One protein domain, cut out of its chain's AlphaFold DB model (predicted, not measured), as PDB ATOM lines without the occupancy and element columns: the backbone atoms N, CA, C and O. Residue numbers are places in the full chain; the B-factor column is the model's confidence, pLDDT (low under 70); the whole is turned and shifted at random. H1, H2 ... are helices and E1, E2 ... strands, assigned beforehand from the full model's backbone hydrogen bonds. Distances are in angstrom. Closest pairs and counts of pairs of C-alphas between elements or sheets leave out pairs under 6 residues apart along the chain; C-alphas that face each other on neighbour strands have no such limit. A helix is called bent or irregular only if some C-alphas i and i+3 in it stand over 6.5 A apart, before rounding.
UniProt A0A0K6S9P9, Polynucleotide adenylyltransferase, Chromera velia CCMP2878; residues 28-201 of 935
ATOM      1  N   ASP A  28     145.984 175.129 164.175       86.12
ATOM      2  CA  ASP A  28     146.129 174.467 165.479       86.12
ATOM      3  C   ASP A  28     146.615 173.022 165.279       86.12
ATOM      4  O   ASP A  28     146.238 172.391 164.285       86.12
ATOM      5  N   ASP A  29     147.443 172.486 166.176       87.19
ATOM      6  CA  ASP A  29     148.024 171.149 165.986       87.19
ATOM      7  C   ASP A  29     146.991 170.014 166.162       87.19
ATOM      8  O   ASP A  29     145.819 170.241 166.474       87.19
ATOM      9  N   GLU A  30     147.394 168.769 165.897       88.44
ATOM     10  CA  GLU A  30     146.478 167.625 166.005       88.44
ATOM     11  C   GLU A  30     145.987 167.398 167.445       88.44
ATOM     12  O   GLU A  30     144.825 167.048 167.647       88.44
ATOM     13  N   VAL A  31     146.814 167.689 168.454       90.00
ATOM     14  CA  VAL A  31     146.438 167.568 169.869       90.00
ATOM     15  C   VAL A  31     145.394 168.629 170.228       90.00
ATOM     16  O   VAL A  31     144.385 168.313 170.861       90.00
ATOM     17  N   GLY A  32     145.570 169.870 169.767       88.69
ATOM     18  CA  GLY A  32     144.603 170.958 169.894       88.69
ATOM     19  C   GLY A  32     143.278 170.654 169.190       88.69
ATOM     20  O   GLY A  32     142.209 170.884 169.765       88.69
ATOM     21  N   ARG A  33     143.316 170.066 167.985       89.06
ATOM     22  CA  ARG A  33     142.115 169.605 167.261       89.06
ATOM     23  C   ARG A  33     141.363 168.518 168.033       89.06
ATOM     24  O   ARG A  33     140.175 168.693 168.315       89.06
ATOM     25  N   GLN A  34     142.049 167.455 168.453       91.19
ATOM     26  CA  GLN A  34     141.448 166.354 169.216       91.19
ATOM     27  C   GLN A  34     140.914 166.814 170.582       91.19
ATOM     28  O   GLN A  34     139.796 166.455 170.960       91.19
ATOM     29  N   LYS A  35     141.652 167.684 171.295       92.94
ATOM     30  CA  LYS A  35     141.202 168.313 172.550       92.94
ATOM     31  C   LYS A  35     139.867 169.027 172.341       92.94
ATOM     32  O   LYS A  35     138.925 168.757 173.084       92.94
ATOM     33  N   ARG A  36     139.754 169.861 171.296       92.81
ATOM     34  CA  ARG A  36     138.524 170.593 170.933       92.81
ATOM     35  C   ARG A  36     137.357 169.670 170.578       92.81
ATOM     36  O   ARG A  36     136.247 169.921 171.040       92.81
ATOM     37  N   GLN A  37     137.587 168.605 169.807       91.44
ATOM     38  CA  GLN A  37     136.546 167.623 169.475       91.44
ATOM     39  C   GLN A  37     136.020 166.920 170.736       91.44
ATOM     40  O   GLN A  37     134.809 166.896 170.966       91.44
ATOM     41  N   ARG A  38     136.910 166.443 171.617       94.62
ATOM     42  CA  ARG A  38     136.527 165.782 172.875       94.62
ATOM     43  C   ARG A  38     135.696 166.687 173.787       94.62
ATOM     44  O   ARG A  38     134.639 166.268 174.260       94.62
ATOM     45  N   ILE A  39     136.143 167.919 174.043       94.50
ATOM     46  CA  ILE A  39     135.415 168.841 174.934       94.50
ATOM     47  C   ILE A  39     134.075 169.297 174.330       94.50
ATOM     48  O   ILE A  39     133.126 169.532 175.075       94.50
ATOM     49  N   LEU A  40     133.950 169.348 172.995       93.38
ATOM     50  CA  LEU A  40     132.669 169.579 172.318       93.38
ATOM     51  C   LEU A  40     131.675 168.434 172.549       93.38
ATOM     52  O   LEU A  40     130.517 168.703 172.876       93.38
ATOM     53  N   VAL A  41     132.115 167.176 172.445       93.12
ATOM     54  CA  VAL A  41     131.279 165.997 172.743       93.12
ATOM     55  C   VAL A  41     130.842 165.998 174.215       93.12
ATOM     56  O   VAL A  41     129.651 165.857 174.505       93.12
ATOM     57  N   GLN A  42     131.770 166.250 175.146       94.69
ATOM     58  CA  GLN A  42     131.471 166.356 176.582       94.69
ATOM     59  C   GLN A  42     130.454 167.472 176.886       94.69
ATOM     60  O   GLN A  42     129.477 167.250 177.609       94.69
ATOM     61  N   LEU A  43     130.641 168.662 176.305       95.12
ATOM     62  CA  LEU A  43     129.728 169.792 176.467       95.12
ATOM     63  C   LEU A  43     128.335 169.478 175.893       95.12
ATOM     64  O   LEU A  43     127.324 169.750 176.550       95.12
ATOM     65  N   ASN A  44     128.274 168.858 174.709       93.19
ATOM     66  CA  ASN A  44     127.020 168.465 174.068       93.19
ATOM     67  C   ASN A  44     126.255 167.442 174.918       93.19
ATOM     68  O   ASN A  44     125.069 167.641 175.170       93.19
ATOM     69  N   HIS A  45     126.921 166.418 175.467       91.56
ATOM     70  CA  HIS A  45     126.285 165.453 176.375       91.56
ATOM     71  C   HIS A  45     125.650 166.140 177.603       91.56
ATOM     72  O   HIS A  45     124.509 165.844 177.974       91.56
ATOM     73  N   VAL A  46     126.350 167.097 178.231       94.31
ATOM     74  CA  VAL A  46     125.821 167.830 179.398       94.31
ATOM     75  C   VAL A  46     124.599 168.684 179.036       94.31
ATOM     76  O   VAL A  46     123.648 168.725 179.829       94.31
ATOM     77  N   VAL A  47     124.596 169.310 177.851       92.69
ATOM     78  CA  VAL A  47     123.461 170.078 177.302       92.69
ATOM     79  C   VAL A  47     122.284 169.174 176.935       92.69
ATOM     80  O   VAL A  47     121.163 169.460 177.348       92.69
ATOM     81  N   MET A  48     122.505 168.055 176.244       88.69
ATOM     82  CA  MET A  48     121.432 167.133 175.854       88.69
ATOM     83  C   MET A  48     120.719 166.549 177.066       88.69
ATOM     84  O   MET A  48     119.494 166.629 177.174       88.69
ATOM     85  N   LYS A  49     121.485 166.066 178.048       87.81
ATOM     86  CA  LYS A  49     120.931 165.531 179.297       87.81
ATOM     87  C   LYS A  49     120.198 166.609 180.112       87.81
ATOM     88  O   LYS A  49     119.240 166.298 180.810       87.81
ATOM     89  N   TRP A  50     120.598 167.881 180.001       90.50
ATOM     90  CA  TRP A  50     119.856 169.008 180.583       90.50
ATOM     91  C   TRP A  50     118.524 169.272 179.879       90.50
ATOM     92  O   TRP A  50     117.511 169.426 180.562       90.50
ATOM     93  N   ILE A  51     118.496 169.306 178.542       86.88
ATOM     94  CA  ILE A  51     117.249 169.534 177.802       86.88
ATOM     95  C   ILE A  51     116.270 168.385 178.073       86.88
ATOM     96  O   ILE A  51     115.118 168.642 178.408       86.88
ATOM     97  N   GLN A  52     116.735 167.131 178.062       81.31
ATOM     98  CA  GLN A  52     115.927 165.961 178.426       81.31
ATOM     99  C   GLN A  52     115.354 166.031 179.855       81.31
ATOM    100  O   GLN A  52     114.230 165.587 180.079       81.31
ATOM    101  N   GLU A  53     116.089 166.574 180.830       82.62
ATOM    102  CA  GLU A  53     115.578 166.810 182.191       82.62
ATOM    103  C   GLU A  53     114.539 167.942 182.225       82.62
ATOM    104  O   GLU A  53     113.480 167.782 182.826       82.62
ATOM    105  N   MET A  54     114.791 169.055 181.527       81.25
ATOM    106  CA  MET A  54     113.846 170.174 181.383       81.25
ATOM    107  C   MET A  54     112.530 169.773 180.702       81.25
ATOM    108  O   MET A  54     111.476 170.326 181.000       81.25
ATOM    109  N   HIS A  55     112.605 168.810 179.790       71.31
ATOM    110  CA  HIS A  55     111.504 168.263 179.000       71.31
ATOM    111  C   HIS A  55     110.664 167.236 179.788       71.31
ATOM    112  O   HIS A  55     109.491 167.030 179.491       71.31
ATOM    113  N   LYS A  56     111.237 166.638 180.845       67.00
ATOM    114  CA  LYS A  56     110.548 165.761 181.812       67.00
ATOM    115  C   LYS A  56     109.849 166.537 182.946       67.00
ATOM    116  O   LYS A  56     109.263 165.921 183.832       67.00
ATOM    117  N   ASP A  57     109.879 167.873 182.924       70.31
ATOM    118  CA  ASP A  57     109.118 168.741 183.835       70.31
ATOM    119  C   ASP A  57     107.630 168.765 183.423       70.31
ATOM    120  O   ASP A  57     107.135 169.717 182.816       70.31
ATOM    121  N   GLU A  58     106.901 167.684 183.732       56.84
ATOM    122  CA  GLU A  58     105.488 167.492 183.347       56.84
ATOM    123  C   GLU A  58     104.555 168.598 183.891       56.84
ATOM    124  O   GLU A  58     103.466 168.805 183.356       56.84
ATOM    125  N   LYS A  59     104.997 169.380 184.891       62.03
ATOM    126  CA  LYS A  59     104.289 170.580 185.377       62.03
ATOM    127  C   LYS A  59     104.317 171.742 184.384       62.03
ATOM    128  O   LYS A  59     103.417 172.577 184.419       62.03
ATOM    129  N   LYS A  60     105.342 171.823 183.529       62.75
ATOM    130  CA  LYS A  60     105.420 172.810 182.445       62.75
ATOM    131  C   LYS A  60     104.793 172.296 181.143       62.75
ATOM    132  O   LYS A  60     104.212 173.094 180.416       62.75
ATOM    133  N   PHE A  61     104.897 170.992 180.850       63.72
ATOM    134  CA  PHE A  61     104.517 170.414 179.547       63.72
ATOM    135  C   PHE A  61     103.579 169.194 179.667       63.72
ATOM    136  O   PHE A  61     103.942 168.089 179.263       63.72
ATOM    137  N   PRO A  62     102.347 169.369 180.189       55.41
ATOM    138  CA  PRO A  62     101.435 168.259 180.492       55.41
ATOM    139  C   PRO A  62     100.934 167.489 179.257       55.41
ATOM    140  O   PRO A  62     100.564 166.322 179.369       55.41
ATOM    141  N   ASN A  63     100.939 168.118 178.077       53.03
ATOM    142  CA  ASN A  63     100.466 167.519 176.824       53.03
ATOM    143  C   ASN A  63     101.581 166.849 176.000       53.03
ATOM    144  O   ASN A  63     101.333 166.467 174.857       53.03
ATOM    145  N   PHE A  64     102.806 166.735 176.528       57.66
ATOM    146  CA  PHE A  64     103.944 166.314 175.714       57.66
ATOM    147  C   PHE A  64     103.779 164.881 175.146       57.66
ATOM    148  O   PHE A  64     103.402 163.975 175.903       57.66
ATOM    149  N   PRO A  65     104.058 164.627 173.846       53.56
ATOM    150  CA  PRO A  65     103.789 163.335 173.215       53.56
ATOM    151  C   PRO A  65     104.442 162.133 173.915       53.56
ATOM    152  O   PRO A  65     105.648 161.895 173.820       53.56
ATOM    153  N   LYS A  66     103.607 161.282 174.530       52.22
ATOM    154  CA  LYS A  66     104.017 160.006 175.156       52.22
ATOM    155  C   LYS A  66     104.778 159.074 174.197       52.22
ATOM    156  O   LYS A  66     105.550 158.241 174.657       52.22
ATOM    157  N   VAL A  67     104.601 159.254 172.885       45.62
ATOM    158  CA  VAL A  67     105.313 158.560 171.795       45.62
ATOM    159  C   VAL A  67     106.841 158.655 171.929       45.62
ATOM    160  O   VAL A  67     107.541 157.703 171.607       45.62
ATOM    161  N   LEU A  68     107.377 159.754 172.472       49.91
ATOM    162  CA  LEU A  68     108.825 159.939 172.658       49.91
ATOM    163  C   LEU A  68     109.388 159.243 173.911       49.91
ATOM    164  O   LEU A  68     110.591 159.296 174.154       49.91
ATOM    165  N   LYS A  69     108.546 158.550 174.693       49.16
ATOM    166  CA  LYS A  69     108.970 157.667 175.796       49.16
ATOM    167  C   LYS A  69     109.153 156.196 175.355       49.16
ATOM    168  O   LYS A  69     109.304 155.344 176.223       49.16
ATOM    169  N   ALA A  70     109.077 155.883 174.051       41.53
ATOM    170  CA  ALA A  70     108.778 154.525 173.558       41.53
ATOM    171  C   ALA A  70     109.769 153.904 172.542       41.53
ATOM    172  O   ALA A  70     109.424 152.911 171.908       41.53
ATOM    173  N   GLY A  71     110.979 154.447 172.368       41.88
ATOM    174  CA  GLY A  71     112.029 153.835 171.534       41.88
ATOM    175  C   GLY A  71     113.404 153.940 172.202       41.88
ATOM    176  O   GLY A  71     113.613 154.954 172.876       41.88
ATOM    177  N   PRO A  72     114.321 152.961 172.035       40.47
ATOM    178  CA  PRO A  72     115.642 152.969 172.683       40.47
ATOM    179  C   PRO A  72     116.408 154.274 172.430       40.47
ATOM    180  O   PRO A  72     116.783 154.983 173.359       40.47
ATOM    181  N   ASP A  73     116.481 154.673 171.164       47.94
ATOM    182  CA  ASP A  73     117.233 155.836 170.669       47.94
ATOM    183  C   ASP A  73     116.399 157.138 170.728       47.94
ATOM    184  O   ASP A  73     116.860 158.244 170.427       47.94
ATOM    185  N   GLY A  74     115.118 157.018 171.103       46.00
ATOM    186  CA  GLY A  74     114.039 157.928 170.700       46.00
ATOM    187  C   GLY A  74     114.094 159.353 171.258       46.00
ATOM    188  O   GLY A  74     113.416 160.234 170.725       46.00
ATOM    189  N   LEU A  75     114.895 159.595 172.301       49.09
ATOM    190  CA  LEU A  75     115.045 160.900 172.960       49.09
ATOM    191  C   LEU A  75     116.479 161.460 172.882       49.09
ATOM    192  O   LEU A  75     116.716 162.586 173.323       49.09
ATOM    193  N   ALA A  76     117.440 160.694 172.348       48.84
ATOM    194  CA  ALA A  76     118.846 161.089 172.288       48.84
ATOM    195  C   ALA A  76     119.079 162.131 171.187       48.84
ATOM    196  O   ALA A  76     119.345 163.285 171.502       48.84
ATOM    197  N   GLY A  77     118.872 161.782 169.912       49.50
ATOM    198  CA  GLY A  77     119.041 162.728 168.796       49.50
ATOM    199  C   GLY A  77     117.955 163.811 168.692       49.50
ATOM    200  O   GLY A  77     118.149 164.814 168.018       49.50
ATOM    201  N   ARG A  78     116.805 163.629 169.361       58.84
ATOM    202  CA  ARG A  78     115.559 164.375 169.076       58.84
ATOM    203  C   ARG A  78     115.246 165.555 170.006       58.84
ATOM    204  O   ARG A  78     114.235 166.239 169.827       58.84
ATOM    205  N   ALA A  79     116.089 165.790 171.011       65.00
ATOM    206  CA  ALA A  79     115.844 166.765 172.077       65.00
ATOM    207  C   ALA A  79     116.490 168.151 171.853       65.00
ATOM    208  O   ALA A  79     116.282 169.038 172.675       65.00
ATOM    209  N   GLY A  80     117.257 168.368 170.778       80.50
ATOM    210  CA  GLY A  80     118.010 169.609 170.531       80.50
ATOM    211  C   GLY A  80     119.517 169.364 170.470       80.50
ATOM    212  O   GLY A  80     119.936 168.367 169.896       80.50
ATOM    213  N   GLY A  81     120.325 170.272 171.030       89.94
ATOM    214  CA  GLY A  81     121.771 170.076 171.212       89.94
ATOM    215  C   GLY A  81     122.631 171.284 170.874       89.94
ATOM    216  O   GLY A  81     122.142 172.411 170.786       89.94
ATOM    217  N   ILE A  82     123.935 171.056 170.721       92.31
ATOM    218  CA  ILE A  82     124.904 172.095 170.365       92.31
ATOM    219  C   ILE A  82     125.194 172.068 168.868       92.31
ATOM    220  O   ILE A  82     125.571 171.043 168.305       92.31
ATOM    221  N   LEU A  83     125.093 173.237 168.241       92.19
ATOM    222  CA  LEU A  83     125.585 173.495 166.896       92.19
ATOM    223  C   LEU A  83     126.818 174.404 166.957       92.19
ATOM    224  O   LEU A  83     126.719 175.564 167.361       92.19
ATOM    225  N   VAL A  84     127.970 173.899 166.517       92.50
ATOM    226  CA  VAL A  84     129.205 174.690 166.389       92.50
ATOM    227  C   VAL A  84     129.162 175.513 165.102       92.50
ATOM    228  O   VAL A  84     128.755 175.020 164.045       92.50
ATOM    229  N   PHE A  85     129.595 176.770 165.160       91.38
ATOM    230  CA  PHE A  85     129.624 177.667 164.005       91.38
ATOM    231  C   PHE A  85     130.931 178.476 163.934       91.38
ATOM    232  O   PHE A  85     131.995 178.009 164.344       91.38
ATOM    233  N   GLY A  86     130.864 179.657 163.313       89.06
ATOM    234  CA  GLY A  86     131.912 180.672 163.358       89.06
ATOM    235  C   GLY A  86     133.275 180.183 162.874       89.06
ATOM    236  O   GLY A  86     133.369 179.625 161.778       89.06
ATOM    237  N   SER A  87     134.336 180.443 163.644       86.44
ATOM    238  CA  SER A  87     135.713 180.131 163.225       86.44
ATOM    239  C   SER A  87     135.910 178.645 162.904       86.44
ATOM    240  O   SER A  87     136.407 178.315 161.830       86.44
ATOM    241  N   PHE A  88     135.505 177.757 163.812       86.75
ATOM    242  CA  PHE A  88     135.806 176.324 163.744       86.75
ATOM    243  C   PHE A  88     135.122 175.643 162.548       86.75
ATOM    244  O   PHE A  88     135.774 174.957 161.755       86.75
ATOM    245  N   SER A  89     133.825 175.903 162.356       86.19
ATOM    246  CA  SER A  89     133.042 175.280 161.280       86.19
ATOM    247  C   SER A  89     133.385 175.830 159.891       86.19
ATOM    248  O   SER A  89     133.385 175.075 158.921       86.19
ATOM    249  N   LEU A  90     133.740 177.118 159.768       88.31
ATOM    250  CA  LEU A  90     134.202 177.699 158.494       88.31
ATOM    251  C   LEU A  90     135.589 177.194 158.059       88.31
ATOM    252  O   LEU A  90     135.958 177.353 156.898       88.31
ATOM    253  N   PHE A  91     136.346 176.589 158.974       86.88
ATOM    254  CA  PHE A  91     137.660 176.006 158.716       86.88
ATOM    255  C   PHE A  91     137.652 174.469 158.622       86.88
ATOM    256  O   PHE A  91     138.732 173.880 158.564       86.88
ATOM    257  N   LYS A  92     136.472 173.822 158.625       83.94
ATOM    258  CA  LYS A  92     136.289 172.357 158.719       83.94
ATOM    259  C   LYS A  92     137.130 171.698 159.831       83.94
ATOM    260  O   LYS A  92     137.855 170.743 159.577       83.94
ATOM    261  N   GLY A  93     137.088 172.225 161.055       78.81
ATOM    262  CA  GLY A  93     137.804 171.608 162.183       78.81
ATOM    263  C   GLY A  93     139.326 171.811 162.187       78.81
ATOM    264  O   GLY A  93     140.006 171.255 163.043       78.81
ATOM    265  N   TYR A  94     139.859 172.667 161.307       84.75
ATOM    266  CA  TYR A  94     141.244 173.154 161.339       84.75
ATOM    267  C   TYR A  94     141.301 174.607 161.871       84.75
ATOM    268  O   TYR A  94     141.465 175.541 161.072       84.75
ATOM    269  N   PRO A  95     141.095 174.838 163.187       85.75
ATOM    270  CA  PRO A  95     141.151 176.163 163.801       85.75
ATOM    271  C   PRO A  95     142.539 176.803 163.690       85.75
ATOM    272  O   PRO A  95     143.506 176.168 163.284       85.75
ATOM    273  N   MET A  96     142.628 178.079 164.063       86.38
ATOM    274  CA  MET A  96     143.910 178.716 164.394       86.38
ATOM    275  C   MET A  96     144.202 178.458 165.886       86.38
ATOM    276  O   MET A  96     143.235 178.379 166.653       86.38
ATOM    277  N   PRO A  97     145.474 178.408 166.326       84.62
ATOM    278  CA  PRO A  97     145.819 178.296 167.741       84.62
ATOM    279  C   PRO A  97     145.087 179.331 168.599       84.62
ATOM    280  O   PRO A  97     144.890 180.483 168.192       84.62
ATOM    281  N   HIS A  98     144.661 178.903 169.787       81.88
ATOM    282  CA  HIS A  98     143.899 179.716 170.744       81.88
ATOM    283  C   HIS A  98     142.626 180.372 170.162       81.88
ATOM    284  O   HIS A  98     142.209 181.430 170.634       81.88
ATOM    285  N   SER A  99     141.991 179.795 169.128       87.25
ATOM    286  CA  SER A  99     140.655 180.258 168.727       87.25
ATOM    287  C   SER A  99     139.589 179.872 169.752       87.25
ATOM    288  O   SER A  99     139.677 178.837 170.414       87.25
ATOM    289  N   ASP A 100     138.548 180.687 169.792       91.12
ATOM    290  CA  ASP A 100     137.267 180.448 170.438       91.12
ATOM    291  C   ASP A 100     136.465 179.319 169.754       91.12
ATOM    292  O   ASP A 100     136.704 178.964 168.591       91.12
ATOM    293  N   LEU A 101     135.505 178.753 170.494       93.62
ATOM    294  CA  LEU A 101     134.462 177.858 169.988       93.62
ATOM    295  C   LEU A 101     133.086 178.543 170.048       93.62
ATOM    296  O   LEU A 101     132.363 178.469 171.044       93.62
ATOM    297  N   ASP A 102     132.719 179.178 168.931       94.94
ATOM    298  CA  ASP A 102     131.375 179.687 168.632       94.94
ATOM    299  C   ASP A 102     130.334 178.542 168.687       94.94
ATOM    300  O   ASP A 102     130.289 177.691 167.792       94.94
ATOM    301  N   CYS A 103     129.468 178.513 169.706       96.06
ATOM    302  CA  CYS A 103     128.497 177.434 169.933       96.06
ATOM    303  C   CYS A 103     127.064 177.967 170.083       96.06
ATOM    304  O   CYS A 103     126.827 178.969 170.750       96.06
ATOM    305  N   LEU A 104     126.072 177.283 169.513       96.12
ATOM    306  CA  LEU A 104     124.652 177.563 169.742       96.12
ATOM    307  C   LEU A 104     123.987 176.363 170.420       96.12
ATOM    308  O   LEU A 104     123.884 175.299 169.821       96.12
ATOM    309  N   CYS A 105     123.464 176.559 171.630       95.38
ATOM    310  CA  CYS A 105     122.497 175.647 172.229       95.38
ATOM    311  C   CYS A 105     121.124 175.854 171.565       95.38
ATOM    312  O   CYS A 105     120.515 176.922 171.689       95.38
ATOM    313  N   LEU A 106     120.664 174.827 170.853       92.56
ATOM    314  CA  LEU A 106     119.330 174.709 170.276       92.56
ATOM    315  C   LEU A 106     118.459 173.818 171.157       92.56
ATOM    316  O   LEU A 106     118.877 172.732 171.557       92.56
ATOM    317  N   ALA A 107     117.236 174.264 171.428       89.62
ATOM    318  CA  ALA A 107     116.266 173.513 172.215       89.62
ATOM    319  C   ALA A 107     114.830 173.682 171.676       89.62
ATOM    320  O   ALA A 107     114.537 174.680 171.006       89.62
ATOM    321  N   PRO A 108     113.915 172.745 171.982       84.62
ATOM    322  CA  PRO A 108     112.475 172.941 171.840       84.62
ATOM    323  C   PRO A 108     111.976 174.154 172.638       84.62
ATOM    324  O   PRO A 108     112.628 174.622 173.579       84.62
ATOM    325  N   ASN A 109     110.756 174.604 172.344       80.56
ATOM    326  CA  ASN A 109     110.071 175.658 173.105       80.56
ATOM    327  C   ASN A 109     109.840 175.293 174.587       80.56
ATOM    328  O   ASN A 109     109.525 176.171 175.391       80.56
ATOM    329  N   SER A 110     110.054 174.026 174.964       76.94
ATOM    330  CA  SER A 110     110.021 173.558 176.347       76.94
ATOM    331  C   SER A 110     111.152 174.117 177.230       76.94
ATOM    332  O   SER A 110     111.123 173.975 178.453       76.94
ATOM    333  N   VAL A 111     112.164 174.757 176.639       86.94
ATOM    334  CA  VAL A 111     113.308 175.332 177.357       86.94
ATOM    335  C   VAL A 111     113.309 176.851 177.216       86.94
ATOM    336  O   VAL A 111     113.403 177.387 176.115       86.94
ATOM    337  N   SER A 112     113.243 177.571 178.339       90.06
ATOM    338  CA  SER A 112     113.311 179.036 178.321       90.06
ATOM    339  C   SER A 112     114.752 179.558 178.383       90.06
ATOM    340  O   SER A 112     115.658 178.907 178.907       90.06
ATOM    341  N   ARG A 113     114.952 180.796 177.915       92.75
ATOM    342  CA  ARG A 113     116.219 181.536 178.063       92.75
ATOM    343  C   ARG A 113     116.606 181.740 179.537       92.75
ATOM    344  O   ARG A 113     117.789 181.733 179.863       92.75
ATOM    345  N   ASP A 114     115.619 181.840 180.424       93.19
ATOM    346  CA  ASP A 114     115.810 181.850 181.876       93.19
ATOM    347  C   ASP A 114     116.338 180.508 182.399       93.19
ATOM    348  O   ASP A 114     117.268 180.493 183.204       93.19
ATOM    349  N   ASP A 115     115.796 179.377 181.933       93.19
ATOM    350  CA  ASP A 115     116.318 178.053 182.290       93.19
ATOM    351  C   ASP A 115     117.766 177.884 181.771       93.19
ATOM    352  O   ASP A 115     118.599 177.327 182.485       93.19
ATOM    353  N   PHE A 116     118.103 178.408 180.584       95.25
ATOM    354  CA  PHE A 116     119.481 178.428 180.063       95.25
ATOM    355  C   PHE A 116     120.436 179.204 180.989       95.25
ATOM    356  O   PHE A 116     121.406 178.637 181.493       95.25
ATOM    357  N   PHE A 117     120.149 180.475 181.290       94.69
ATOM    358  CA  PHE A 117     121.051 181.281 182.124       94.69
ATOM    359  C   PHE A 117     121.102 180.836 183.594       94.69
ATOM    360  O   PHE A 117     122.144 180.999 184.226       94.69
ATOM    361  N   LYS A 118     120.031 180.239 184.140       92.44
ATOM    362  CA  LYS A 118     119.936 179.889 185.573       92.44
ATOM    363  C   LYS A 118     120.216 178.419 185.890       92.44
ATOM    364  O   LYS A 118     120.794 178.138 186.933       92.44
ATOM    365  N   LYS A 119     119.795 177.472 185.042       94.19
ATOM    366  CA  LYS A 119     119.938 176.024 185.306       94.19
ATOM    367  C   LYS A 119     121.101 175.400 184.544       94.19
ATOM    368  O   LYS A 119     121.848 174.629 185.145       94.19
ATOM    369  N   LEU A 120     121.278 175.723 183.257       95.50
ATOM    370  CA  LEU A 120     122.396 175.160 182.493       95.50
ATOM    371  C   LEU A 120     123.740 175.668 183.033       95.50
ATOM    372  O   LEU A 120     124.632 174.857 183.242       95.50
ATOM    373  N   SER A 121     123.870 176.958 183.354       94.12
ATOM    374  CA  SER A 121     125.091 177.530 183.955       94.12
ATOM    375  C   SER A 121     125.547 176.784 185.222       94.12
ATOM    376  O   SER A 121     126.692 176.338 185.302       94.12
ATOM    377  N   LEU A 122     124.637 176.565 186.180       93.75
ATOM    378  CA  LEU A 122     124.893 175.793 187.403       93.75
ATOM    379  C   LEU A 122     125.255 174.333 187.102       93.75
ATOM    380  O   LEU A 122     126.141 173.764 187.744       93.75
ATOM    381  N   ARG A 123     124.598 173.718 186.110       94.75
ATOM    382  CA  ARG A 123     124.917 172.356 185.671       94.75
ATOM    383  C   ARG A 123     126.311 172.277 185.055       94.75
ATOM    384  O   ARG A 123     127.029 171.343 185.384       94.75
ATOM    385  N   LEU A 124     126.701 173.236 184.215       95.19
ATOM    386  CA  LEU A 124     128.022 173.294 183.586       95.19
ATOM    387  C   LEU A 124     129.121 173.490 184.641       95.19
ATOM    388  O   LEU A 124     130.040 172.672 184.685       95.19
ATOM    389  N   LYS A 125     128.968 174.453 185.572       93.50
ATOM    390  CA  LYS A 125     129.865 174.597 186.741       93.50
ATOM    391  C   LYS A 125     130.021 173.270 187.505       93.50
ATOM    392  O   LYS A 125     131.135 172.871 187.826       93.50
ATOM    393  N   LYS A 126     128.922 172.536 187.752       94.06
ATOM    394  CA  LYS A 126     128.944 171.264 188.505       94.06
ATOM    395  C   LYS A 126     129.464 170.047 187.719       94.06
ATOM    396  O   LYS A 126     130.026 169.149 188.338       94.06
ATOM    397  N   LYS A 127     129.213 169.952 186.409       95.12
ATOM    398  CA  LYS A 127     129.478 168.744 185.594       95.12
ATOM    399  C   LYS A 127     130.738 168.807 184.740       95.12
ATOM    400  O   LYS A 127     131.233 167.752 184.373       95.12
ATOM    401  N   LEU A 128     131.235 170.004 184.444       93.75
ATOM    402  CA  LEU A 128     132.479 170.234 183.701       93.75
ATOM    403  C   LEU A 128     133.517 170.972 184.567       93.75
ATOM    404  O   LEU A 128     134.487 171.509 184.051       93.75
ATOM    405  N   HIS A 129     133.279 171.027 185.886       91.38
ATOM    406  CA  HIS A 129     134.144 171.637 186.903       91.38
ATOM    407  C   HIS A 129     134.583 173.085 186.605       91.38
ATOM    408  O   HIS A 129     135.623 173.533 187.082       91.38
ATOM    409  N   LEU A 130     133.773 173.834 185.844       88.69
ATOM    410  CA  LEU A 130     134.087 175.203 185.433       88.69
ATOM    411  C   LEU A 130     134.093 176.133 186.661       88.69
ATOM    412  O   LEU A 130     133.030 176.319 187.267       88.69
ATOM    413  N   PRO A 131     135.226 176.767 187.024       77.06
ATOM    414  CA  PRO A 131     135.257 177.690 188.158       77.06
ATOM    415  C   PRO A 131     134.430 178.951 187.853       77.06
ATOM    416  O   PRO A 131     133.562 179.366 188.629       77.06
ATOM    417  N   ASN A 132     134.633 179.503 186.654       79.75
ATOM    418  CA  ASN A 132     134.030 180.743 186.185       79.75
ATOM    419  C   ASN A 132     133.132 180.487 184.971       79.75
ATOM    420  O   ASN A 132     133.501 179.761 184.051       79.75
ATOM    421  N   VAL A 133     131.950 181.109 184.971       88.12
ATOM    422  CA  VAL A 133     131.013 181.140 183.839       88.12
ATOM    423  C   VAL A 133     130.376 182.529 183.827       88.12
ATOM    424  O   VAL A 133     129.615 182.864 184.733       88.12
ATOM    425  N   THR A 134     130.699 183.342 182.825       86.56
ATOM    426  CA  THR A 134     130.245 184.732 182.704       86.56
ATOM    427  C   THR A 134     128.938 184.797 181.917       86.56
ATOM    428  O   THR A 134     128.860 184.353 180.769       86.56
ATOM    429  N   LEU A 135     127.893 185.363 182.529       88.31
ATOM    430  CA  LEU A 135     126.551 185.465 181.946       88.31
ATOM    431  C   LEU A 135     126.313 186.881 181.404       88.31
ATOM    432  O   LEU A 135     126.293 187.844 182.168       88.31
ATOM    433  N   ILE A 136     126.101 187.024 180.093       85.06
ATOM    434  CA  ILE A 136     125.885 188.325 179.438       85.06
ATOM    435  C   ILE A 136     124.456 188.391 178.880       85.06
ATOM    436  O   ILE A 136     124.214 188.403 177.673       85.06
ATOM    437  N   GLU A 137     123.483 188.434 179.792       87.50
ATOM    438  CA  GLU A 137     122.045 188.379 179.476       87.50
ATOM    439  C   GLU A 137     121.528 189.601 178.695       87.50
ATOM    440  O   GLU A 137     120.610 189.487 177.889       87.50
ATOM    441  N   ARG A 138     122.106 190.787 178.936       82.44
ATOM    442  CA  ARG A 138     121.605 192.082 178.420       82.44
ATOM    443  C   ARG A 138     122.283 192.551 177.124       82.44
ATOM    444  O   ARG A 138     122.158 193.716 176.748       82.44
ATOM    445  N   ALA A 139     123.017 191.670 176.448       80.81
ATOM    446  CA  ALA A 139     123.633 191.959 175.156       80.81
ATOM    447  C   ALA A 139     122.615 191.932 173.998       80.81
ATOM    448  O   ALA A 139     121.530 191.363 174.094       80.81
ATOM    449  N   HIS A 140     122.995 192.518 172.856       82.69
ATOM    450  CA  HIS A 140     122.210 192.469 171.612       82.69
ATOM    451  C   HIS A 140     121.911 191.025 171.164       82.69
ATOM    452  O   HIS A 140     120.815 190.738 170.673       82.69
ATOM    453  N   VAL A 141     122.871 190.124 171.389       88.94
ATOM    454  CA  VAL A 141     122.705 188.668 171.371       88.94
ATOM    455  C   VAL A 141     123.186 188.161 172.739       88.94
ATOM    456  O   VAL A 141     124.373 188.311 173.025       88.94
ATOM    457  N   PRO A 142     122.298 187.654 173.613       91.81
ATOM    458  CA  PRO A 142     122.680 187.134 174.922       91.81
ATOM    459  C   PRO A 142     123.566 185.895 174.805       91.81
ATOM    460  O   PRO A 142     123.305 185.023 173.975       91.81
ATOM    461  N   ILE A 143     124.590 185.817 175.654       94.31
ATOM    462  CA  ILE A 143     125.651 184.809 175.556       94.31
ATOM    463  C   ILE A 143     126.148 184.363 176.935       94.31
ATOM    464  O   ILE A 143     126.186 185.152 177.881       94.31
ATOM    465  N   MET A 144     126.532 183.093 177.034       94.50
ATOM    466  CA  MET A 144     127.254 182.508 178.160       94.50
ATOM    467  C   MET A 144     128.703 182.251 177.728       94.50
ATOM    468  O   MET A 144     128.926 181.595 176.713       94.50
ATOM    469  N   LYS A 145     129.675 182.774 178.481       94.38
ATOM    470  CA  LYS A 145     131.115 182.612 178.219       94.38
ATOM    471  C   LYS A 145     131.780 181.798 179.322       94.38
ATOM    472  O   LYS A 145     131.505 182.033 180.497       94.38
ATOM    473  N   PHE A 146     132.655 180.869 178.960       93.88
ATOM    474  CA  PHE A 146     133.459 180.084 179.903       93.88
ATOM    475  C   PHE A 146     134.687 179.494 179.207       93.88
ATOM    476  O   PHE A 146     134.698 179.360 177.987       93.88
ATOM    477  N   THR A 147     135.684 179.097 179.992       93.56
ATOM    478  CA  THR A 147     136.869 178.376 179.512       93.56
ATOM    479  C   THR A 147     136.799 176.940 180.025       93.56
ATOM    480  O   THR A 147     136.612 176.728 181.225       93.56
ATOM    481  N   LEU A 148     136.929 175.956 179.136       92.75
ATOM    482  CA  LEU A 148     136.988 174.529 179.468       92.75
ATOM    483  C   LEU A 148     138.291 173.969 178.903       92.75
ATOM    484  O   LEU A 148     138.476 173.968 177.689       92.75
ATOM    485  N   GLU A 149     139.188 173.530 179.789       91.06
ATOM    486  CA  GLU A 149     140.545 173.085 179.438       91.06
ATOM    487  C   GLU A 149     141.248 174.053 178.466       91.06
ATOM    488  O   GLU A 149     141.595 173.698 177.340       91.06
ATOM    489  N   ASP A 150     141.431 175.307 178.888       88.56
ATOM    490  CA  ASP A 150     142.170 176.340 178.136       88.56
ATOM    491  C   ASP A 150     141.553 176.726 176.772       88.56
ATOM    492  O   ASP A 150     142.139 177.504 176.018       88.56
ATOM    493  N   VAL A 151     140.359 176.212 176.451       91.56
ATOM    494  CA  VAL A 151     139.575 176.585 175.270       91.56
ATOM    495  C   VAL A 151     138.384 177.438 175.692       91.56
ATOM    496  O   VAL A 151     137.538 177.007 176.479       91.56
ATOM    497  N   ASP A 152     138.305 178.646 175.137       93.31
ATOM    498  CA  ASP A 152     137.195 179.570 175.362       93.31
ATOM    499  C   ASP A 152     135.960 179.206 174.524       93.31
ATOM    500  O   ASP A 152     136.044 178.923 173.325       93.31
ATOM    501  N   PHE A 153     134.794 179.264 175.166       94.81
ATOM    502  CA  PHE A 153     133.487 178.965 174.591       94.81
ATOM    503  C   PHE A 153     132.570 180.184 174.576       94.81
ATOM    504  O   PHE A 153     132.335 180.819 175.607       94.81
ATOM    505  N   ASP A 154     131.952 180.409 173.417       95.69
ATOM    506  CA  ASP A 154     130.951 181.447 173.184       95.69
ATOM    507  C   ASP A 154     129.589 180.785 172.938       95.69
ATOM    508  O   ASP A 154     129.198 180.519 171.802       95.69
ATOM    509  N   LEU A 155     128.872 180.468 174.027       97.06
ATOM    510  CA  LEU A 155     127.631 179.692 173.990       97.06
ATOM    511  C   LEU A 155     126.388 180.596 173.915       97.06
ATOM    512  O   LEU A 155     125.957 181.205 174.898       97.06
ATOM    513  N   LEU A 156     125.787 180.650 172.729       97.19
ATOM    514  CA  LEU A 156     124.489 181.263 172.446       97.19
ATOM    515  C   LEU A 156     123.322 180.322 172.792       97.19
ATOM    516  O   LEU A 156     123.498 179.111 172.921       97.19
ATOM    517  N   PHE A 157     122.103 180.871 172.847       96.19
ATOM    518  CA  PHE A 157     120.866 180.101 173.039       96.19
ATOM    519  C   PHE A 157     119.748 180.489 172.060       96.19
ATOM    520  O   PHE A 157     119.465 181.682 171.862       96.19
ATOM    521  N   ALA A 158     119.066 179.477 171.517       94.12
ATOM    522  CA  ALA A 158     117.834 179.604 170.744       94.12
ATOM    523  C   ALA A 158     116.832 178.484 171.086       94.12
ATOM    524  O   ALA A 158     117.143 177.302 170.953       94.12
ATOM    525  N   ALA A 159     115.609 178.869 171.464       90.56
ATOM    526  CA  ALA A 159     114.474 177.958 171.597       90.56
ATOM    527  C   ALA A 159     113.589 178.058 170.344       90.56
ATOM    528  O   ALA A 159     113.201 179.161 169.958       90.56
ATOM    529  N   LEU A 160     113.282 176.934 169.699       87.50
ATOM    530  CA  LEU A 160     112.473 176.896 168.475       87.50
ATOM    531  C   LEU A 160     111.014 176.505 168.775       87.50
ATOM    532  O   LEU A 160     110.784 175.732 169.702       87.50
ATOM    533  N   PRO A 161     110.015 176.980 168.000       81.94
ATOM    534  CA  PRO A 161     108.589 176.682 168.191       81.94
ATOM    535  C   PRO A 161     108.223 175.277 167.677       81.94
ATOM    536  O   PRO A 161     107.271 175.097 166.923       81.94
ATOM    537  N   LEU A 162     109.021 174.286 168.067       77.81
ATOM    538  CA  LEU A 162     108.942 172.885 167.682       77.81
ATOM    539  C   LEU A 162     108.965 172.047 168.965       77.81
ATOM    540  O   LEU A 162     109.718 172.360 169.887       77.81
ATOM    541  N   GLU A 163     108.152 170.993 169.024       69.94
ATOM    542  CA  GLU A 163     108.117 170.055 170.161       69.94
ATOM    543  C   GLU A 163     109.316 169.091 170.157       69.94
ATOM    544  O   GLU A 163     109.722 168.582 171.201       69.94
ATOM    545  N   VAL A 164     109.885 168.861 168.972       70.38
ATOM    546  CA  VAL A 164     110.943 167.890 168.670       70.38
ATOM    547  C   VAL A 164     111.931 168.553 167.712       70.38
ATOM    548  O   VAL A 164     111.510 169.301 166.829       70.38
ATOM    549  N   LEU A 165     113.229 168.285 167.861       74.19
ATOM    550  CA  LEU A 165     114.264 168.765 166.942       74.19
ATOM    551  C   LEU A 165     115.011 167.571 166.356       74.19
ATOM    552  O   LEU A 165     115.753 166.917 167.073       74.19
ATOM    553  N   GLU A 166     114.831 167.304 165.062       67.75
ATOM    554  CA  GLU A 166     115.453 166.161 164.366       67.75
ATOM    555  C   GLU A 166     116.989 166.246 164.288       67.75
ATOM    556  O   GLU A 166     117.647 165.229 164.106       67.75
ATOM    557  N   GLY A 167     117.550 167.446 164.465       71.56
ATOM    558  CA  GLY A 167     118.981 167.685 164.637       71.56
ATOM    559  C   GLY A 167     119.303 169.187 164.736       71.56
ATOM    560  O   GLY A 167     118.588 170.005 164.139       71.56
ATOM    561  N   PRO A 168     120.350 169.610 165.480       77.00
ATOM    562  CA  PRO A 168     120.716 171.026 165.604       77.00
ATOM    563  C   PRO A 168     121.080 171.703 164.274       77.00
ATOM    564  O   PRO A 168     120.820 172.892 164.086       77.00
ATOM    565  N   ARG A 169     121.689 170.967 163.338       80.31
ATOM    566  CA  ARG A 169     122.128 171.495 162.037       80.31
ATOM    567  C   ARG A 169     120.956 171.587 161.058       80.31
ATOM    568  O   ARG A 169     120.844 172.564 160.319       80.31
ATOM    569  N   GLU A 170     120.071 170.605 161.115       78.56
ATOM    570  CA  GLU A 170     118.933 170.352 160.232       78.56
ATOM    571  C   GLU A 170     117.851 171.410 160.466       78.56
ATOM    572  O   GLU A 170     117.376 172.054 159.525       78.56
ATOM    573  N   ALA A 171     117.566 171.692 161.743       77.75
ATOM    574  CA  ALA A 171     116.592 172.690 162.175       77.75
ATOM    575  C   ALA A 171     116.856 174.106 161.625       77.75
ATOM    576  O   ALA A 171     115.919 174.888 161.476       77.75
ATOM    577  N   ILE A 172     118.111 174.451 161.296       83.94
ATOM    578  CA  ILE A 172     118.488 175.794 160.822       83.94
ATOM    579  C   ILE A 172     118.707 175.901 159.303       83.94
ATOM    580  O   ILE A 172     119.132 176.956 158.824       83.94
ATOM    581  N   LEU A 173     118.476 174.834 158.526       80.44
ATOM    582  CA  LEU A 173     118.795 174.824 157.088       80.44
ATOM    583  C   LEU A 173     117.885 175.725 156.235       80.44
ATOM    584  O   LEU A 173     118.276 176.061 155.114       80.44
ATOM    585  N   SER A 174     116.710 176.097 156.751       82.19
ATOM    586  CA  SER A 174     115.669 176.872 156.067       82.19
ATOM    587  C   SER A 174     115.370 178.188 156.786       82.19
ATOM    588  O   SER A 174     115.339 178.243 158.014       82.19
ATOM    589  N   ASP A 175     115.055 179.240 156.030       81.69
ATOM    590  CA  ASP A 175     114.622 180.540 156.566       81.69
ATOM    591  C   ASP A 175     113.286 180.457 157.326       81.69
ATOM    592  O   ASP A 175     113.008 181.294 158.186       81.69
ATOM    593  N   THR A 176     112.485 179.411 157.077       82.00
ATOM    594  CA  THR A 176     111.227 179.145 157.799       82.00
ATOM    595  C   THR A 176     111.420 178.937 159.300       82.00
ATOM    596  O   THR A 176     110.468 179.141 160.048       82.00
ATOM    597  N   VAL A 177     112.637 178.612 159.761       84.69
ATOM    598  CA  VAL A 177     112.975 178.526 161.195       84.69
ATOM    599  C   VAL A 177     112.745 179.847 161.941       84.69
ATOM    600  O   VAL A 177     112.550 179.836 163.150       84.69
ATOM    601  N   LEU A 178     112.747 180.989 161.236       85.94
ATOM    602  CA  LEU A 178     112.517 182.304 161.841       85.94
ATOM    603  C   LEU A 178     111.033 182.652 162.049       85.94
ATOM    604  O   LEU A 178     110.732 183.655 162.700       85.94
ATOM    605  N   LEU A 179     110.099 181.861 161.512       81.38
ATOM    606  CA  LEU A 179     108.668 182.130 161.647       81.38
ATOM    607  C   LEU A 179     108.225 181.967 163.108       81.38
ATOM    608  O   LEU A 179     108.514 180.967 163.757       81.38
ATOM    609  N   GLY A 180     107.520 182.971 163.631       76.81
ATOM    610  CA  GLY A 180     107.055 182.984 165.025       76.81
ATOM    611  C   GLY A 180     108.126 183.263 166.093       76.81
ATOM    612  O   GLY A 180     107.772 183.328 167.268       76.81
ATOM    613  N   LEU A 181     109.401 183.455 165.731       86.50
ATOM    614  CA  LEU A 181     110.461 183.740 166.708       86.50
ATOM    615  C   LEU A 181     110.441 185.178 167.228       86.50
ATOM    616  O   LEU A 181     110.174 186.128 166.489       86.50
ATOM    617  N   ASP A 182     110.863 185.343 168.484       87.00
ATOM    618  CA  ASP A 182     111.253 186.647 169.012       87.00
ATOM    619  C   ASP A 182     112.572 187.140 168.386       87.00
ATOM    620  O   ASP A 182     113.450 186.361 167.990       87.00
ATOM    621  N   ALA A 183     112.741 188.463 168.337       85.69
ATOM    622  CA  ALA A 183     113.887 189.088 167.689       85.69
ATOM    623  C   ALA A 183     115.243 188.761 168.351       85.69
ATOM    624  O   ALA A 183     116.273 188.906 167.697       85.69
ATOM    625  N   VAL A 184     115.288 188.332 169.619       89.50
ATOM    626  CA  VAL A 184     116.531 187.899 170.282       89.50
ATOM    627  C   VAL A 184     116.922 186.507 169.793       89.50
ATOM    628  O   VAL A 184     118.055 186.309 169.356       89.50
ATOM    629  N   THR A 185     115.976 185.566 169.790       90.62
ATOM    630  CA  THR A 185     116.194 184.191 169.312       90.62
ATOM    631  C   THR A 185     116.566 184.154 167.832       90.62
ATOM    632  O   THR A 185     117.525 183.482 167.452       90.62
ATOM    633  N   ALA A 186     115.901 184.961 167.000       89.00
ATOM    634  CA  ALA A 186     116.256 185.099 165.590       89.00
ATOM    635  C   ALA A 186     117.695 185.612 165.377       89.00
ATOM    636  O   ALA A 186     118.387 185.159 164.464       89.00
ATOM    637  N   ARG A 187     118.194 186.512 166.241       89.06
ATOM    638  CA  ARG A 187     119.587 186.989 166.166       89.06
ATOM    639  C   ARG A 187     120.605 185.928 166.588       89.06
ATOM    640  O   ARG A 187     121.648 185.858 165.941       89.06
ATOM    641  N   SER A 188     120.303 185.076 167.574       92.69
ATOM    642  CA  SER A 188     121.156 183.921 167.921       92.69
ATOM    643  C   SER A 188     121.376 182.983 166.725       92.69
ATOM    644  O   SER A 188     122.475 182.473 166.525       92.69
ATOM    645  N   LEU A 189     120.347 182.786 165.893       92.12
ATOM    646  CA  LEU A 189     120.385 181.888 164.731       92.12
ATOM    647  C   LEU A 189     121.169 182.450 163.533       92.12
ATOM    648  O   LEU A 189     121.629 181.683 162.685       92.12
ATOM    649  N   ASN A 190     121.332 183.774 163.433       89.38
ATOM    650  CA  ASN A 190     121.935 184.406 162.256       89.38
ATOM    651  C   ASN A 190     123.429 184.089 162.080       89.38
ATOM    652  O   ASN A 190     123.890 184.036 160.939       89.38
ATOM    653  N   GLY A 191     124.175 183.843 163.162       90.69
ATOM    654  CA  GLY A 191     125.582 183.417 163.097       90.69
ATOM    655  C   GLY A 191     125.740 182.046 162.421       90.69
ATOM    656  O   GLY A 191     126.317 181.975 161.331       90.69
ATOM    657  N   PRO A 192     125.160 180.972 162.993       91.75
ATOM    658  CA  PRO A 192     125.129 179.642 162.384       91.75
ATOM    659  C   PRO A 192     124.558 179.612 160.963       91.75
ATOM    660  O   PRO A 192     125.163 179.021 160.066       91.75
ATOM    661  N   ARG A 193     123.433 180.299 160.714       91.75
ATOM    662  CA  ARG A 193     122.812 180.349 159.379       91.75
ATOM    663  C   ARG A 193     123.694 181.062 158.354       91.75
ATOM    664  O   ARG A 193     123.785 180.601 157.220       91.75
ATOM    665  N   THR A 194     124.411 182.115 158.753       91.12
ATOM    666  CA  THR A 194     125.413 182.772 157.898       91.12
ATOM    667  C   THR A 194     126.581 181.838 157.580       91.12
ATOM    668  O   THR A 194     126.959 181.738 156.415       91.12
ATOM    669  N   ALA A 195     127.124 181.118 158.567       92.44
ATOM    670  CA  ALA A 195     128.227 180.179 158.340       92.44
ATOM    671  C   ALA A 195     127.833 179.040 157.376       92.44
ATOM    672  O   ALA A 195     128.552 178.757 156.419       92.44
ATOM    673  N   ASN A 196     126.647 178.457 157.570       90.31
ATOM    674  CA  ASN A 196     126.070 177.442 156.686       90.31
ATOM    675  C   ASN A 196     125.846 177.972 155.254       90.31
ATOM    676  O   ASN A 196     126.198 177.312 154.278       90.31
ATOM    677  N   ALA A 197     125.308 179.188 155.111       90.69
ATOM    678  CA  ALA A 197     125.105 179.819 153.808       90.69
ATOM    679  C   ALA A 197     126.430 180.104 153.075       90.69
ATOM    680  O   ALA A 197     126.511 179.871 151.873       90.69
ATOM    681  N   LEU A 198     127.480 180.540 153.784       92.88
ATOM    682  CA  LEU A 198     128.819 180.733 153.210       92.88
ATOM    683  C   LEU A 198     129.391 179.418 152.659       92.88
ATOM    684  O   LEU A 198     129.801 179.373 151.500       92.88
ATOM    685  N   LEU A 199     129.348 178.337 153.446       92.00
ATOM    686  CA  LEU A 199     129.839 177.013 153.036       92.00
ATOM    687  C   LEU A 199     129.073 176.432 151.833       92.00
ATOM    688  O   LEU A 199     129.671 175.745 151.007       92.00
ATOM    689  N   LYS A 200     127.775 176.737 151.696       90.56
ATOM    690  CA  LYS A 200     126.956 176.369 150.524       90.56
ATOM    691  C   LYS A 200     127.232 177.218 149.272       90.56
ATOM    692  O   LYS A 200     126.823 176.821 148.186       90.56
ATOM    693  N   MET A 201     127.865 178.387 149.406       90.56
ATOM    694  CA  MET A 201     128.095 179.335 148.303       90.56
ATOM    695  C   MET A 201     129.516 179.299 147.723       90.56
ATOM    696  O   MET A 201     129.741 179.909 146.677       90.56
TER     697      MET A 201
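Overview. This is residues 28 to 201 of the 935 residues of the protein "Polynucleotide adenylyltransferase" of Chromera velia CCMP2878 (UniProt A0A0K6S9P9). A strongly twisted sheet of five strands is the middle layer of three, with the long helix H1 and H4 covering one face and H6 the other. Residues 69 to 74, of which residue 69 belongs to the small helix H2, stick out from the body. The 174 printed residues, of mixed class, hold six named helices and five named strands in the order H1 H2 E1 H3 E2 H4 E3 E4 E5 H5 H6, and the mixed sheet runs E1 E2 E5 E4 E3. E3 E4 E5 form a meander, each strand the antiparallel neighbour of the one before; E2, H4, E3 form a split strand-helix-strand unit, two strands running the same way with E5 and E4 between them, its crossover right-handed. The whole is compact, with a radius of gyration of the C-alphas of 15.9 A and spans of 48 by 39 by 37 A.

Arrangement. H1, residues 30 to 55, is on the sheet at a height over the sheet of 7.0 A. H2, residues 66 to 69, is not on it. E1, residues 81 to 84, is antiparallel to E2, residues 101 to 108, with N 83 and O 104 2.9 A apart. E2 is parallel to E5, residues 151 to 160, with N 103 and O 154 2.9 A apart. E4, residues 143 to 148, forms hairpins with E5, N 155 and O 144 being 2.9 A apart, and with E3, residues 134 to 136, N 134 and O 145 being 2.8 A apart. H4, residues 113 to 127, on the same face as H1, runs along the strands, at 4 degrees to E4 on the local plane. H1 touches H4 with residues 46 to 50 alone, the closest C-alphas being those of Trp 50 and Leu 120, 6.9 A, at a steep tilt of 56 degrees, opposite ways. H6, residues 183 to 201, is on the opposite face, slantwise to the strands, its height over the sheet 10.4 A. With residues 191 to 199 alone it touches H3, residues 86 to 90; the C-alphas of Gly 86 and Ala 195, the closest, are 6.2 A apart. H5, residues 175 to 178, is close to H6 but not clearly touching, the closest C-alphas, of Leu 178 and Ala 186, being 6.0 A apart. Each O i to N i+4 pair is within hydrogen-bond range in H1 and H3, 9 of 11 in H4 and 13 of 15 in H6; H2 and H5 are too short for such a pair.

Along the chain. H1 runs 37.3 A from C-alpha 30 at (146.478, 167.625, 166.005). E2 is 22.6 A long, H4 19.9 A and E5 27.9 A. H6, 25.9 A, ends at C-alpha 201 at (128.095, 179.335, 148.303); it has a kink of 36 degrees near residue 192 and is only just irregular, C-alphas 188 and 191 being 6.6 A apart.

Size, cuts and confidence. The C-alphas farthest apart, of Asp 29 and Asn 63, are 48.9 A apart. The printed part has no cut; the links H2 to E1 and E5 to H5 are long. The pLDDT is under 70 at residues 56, 58 to 79, 163 and 166.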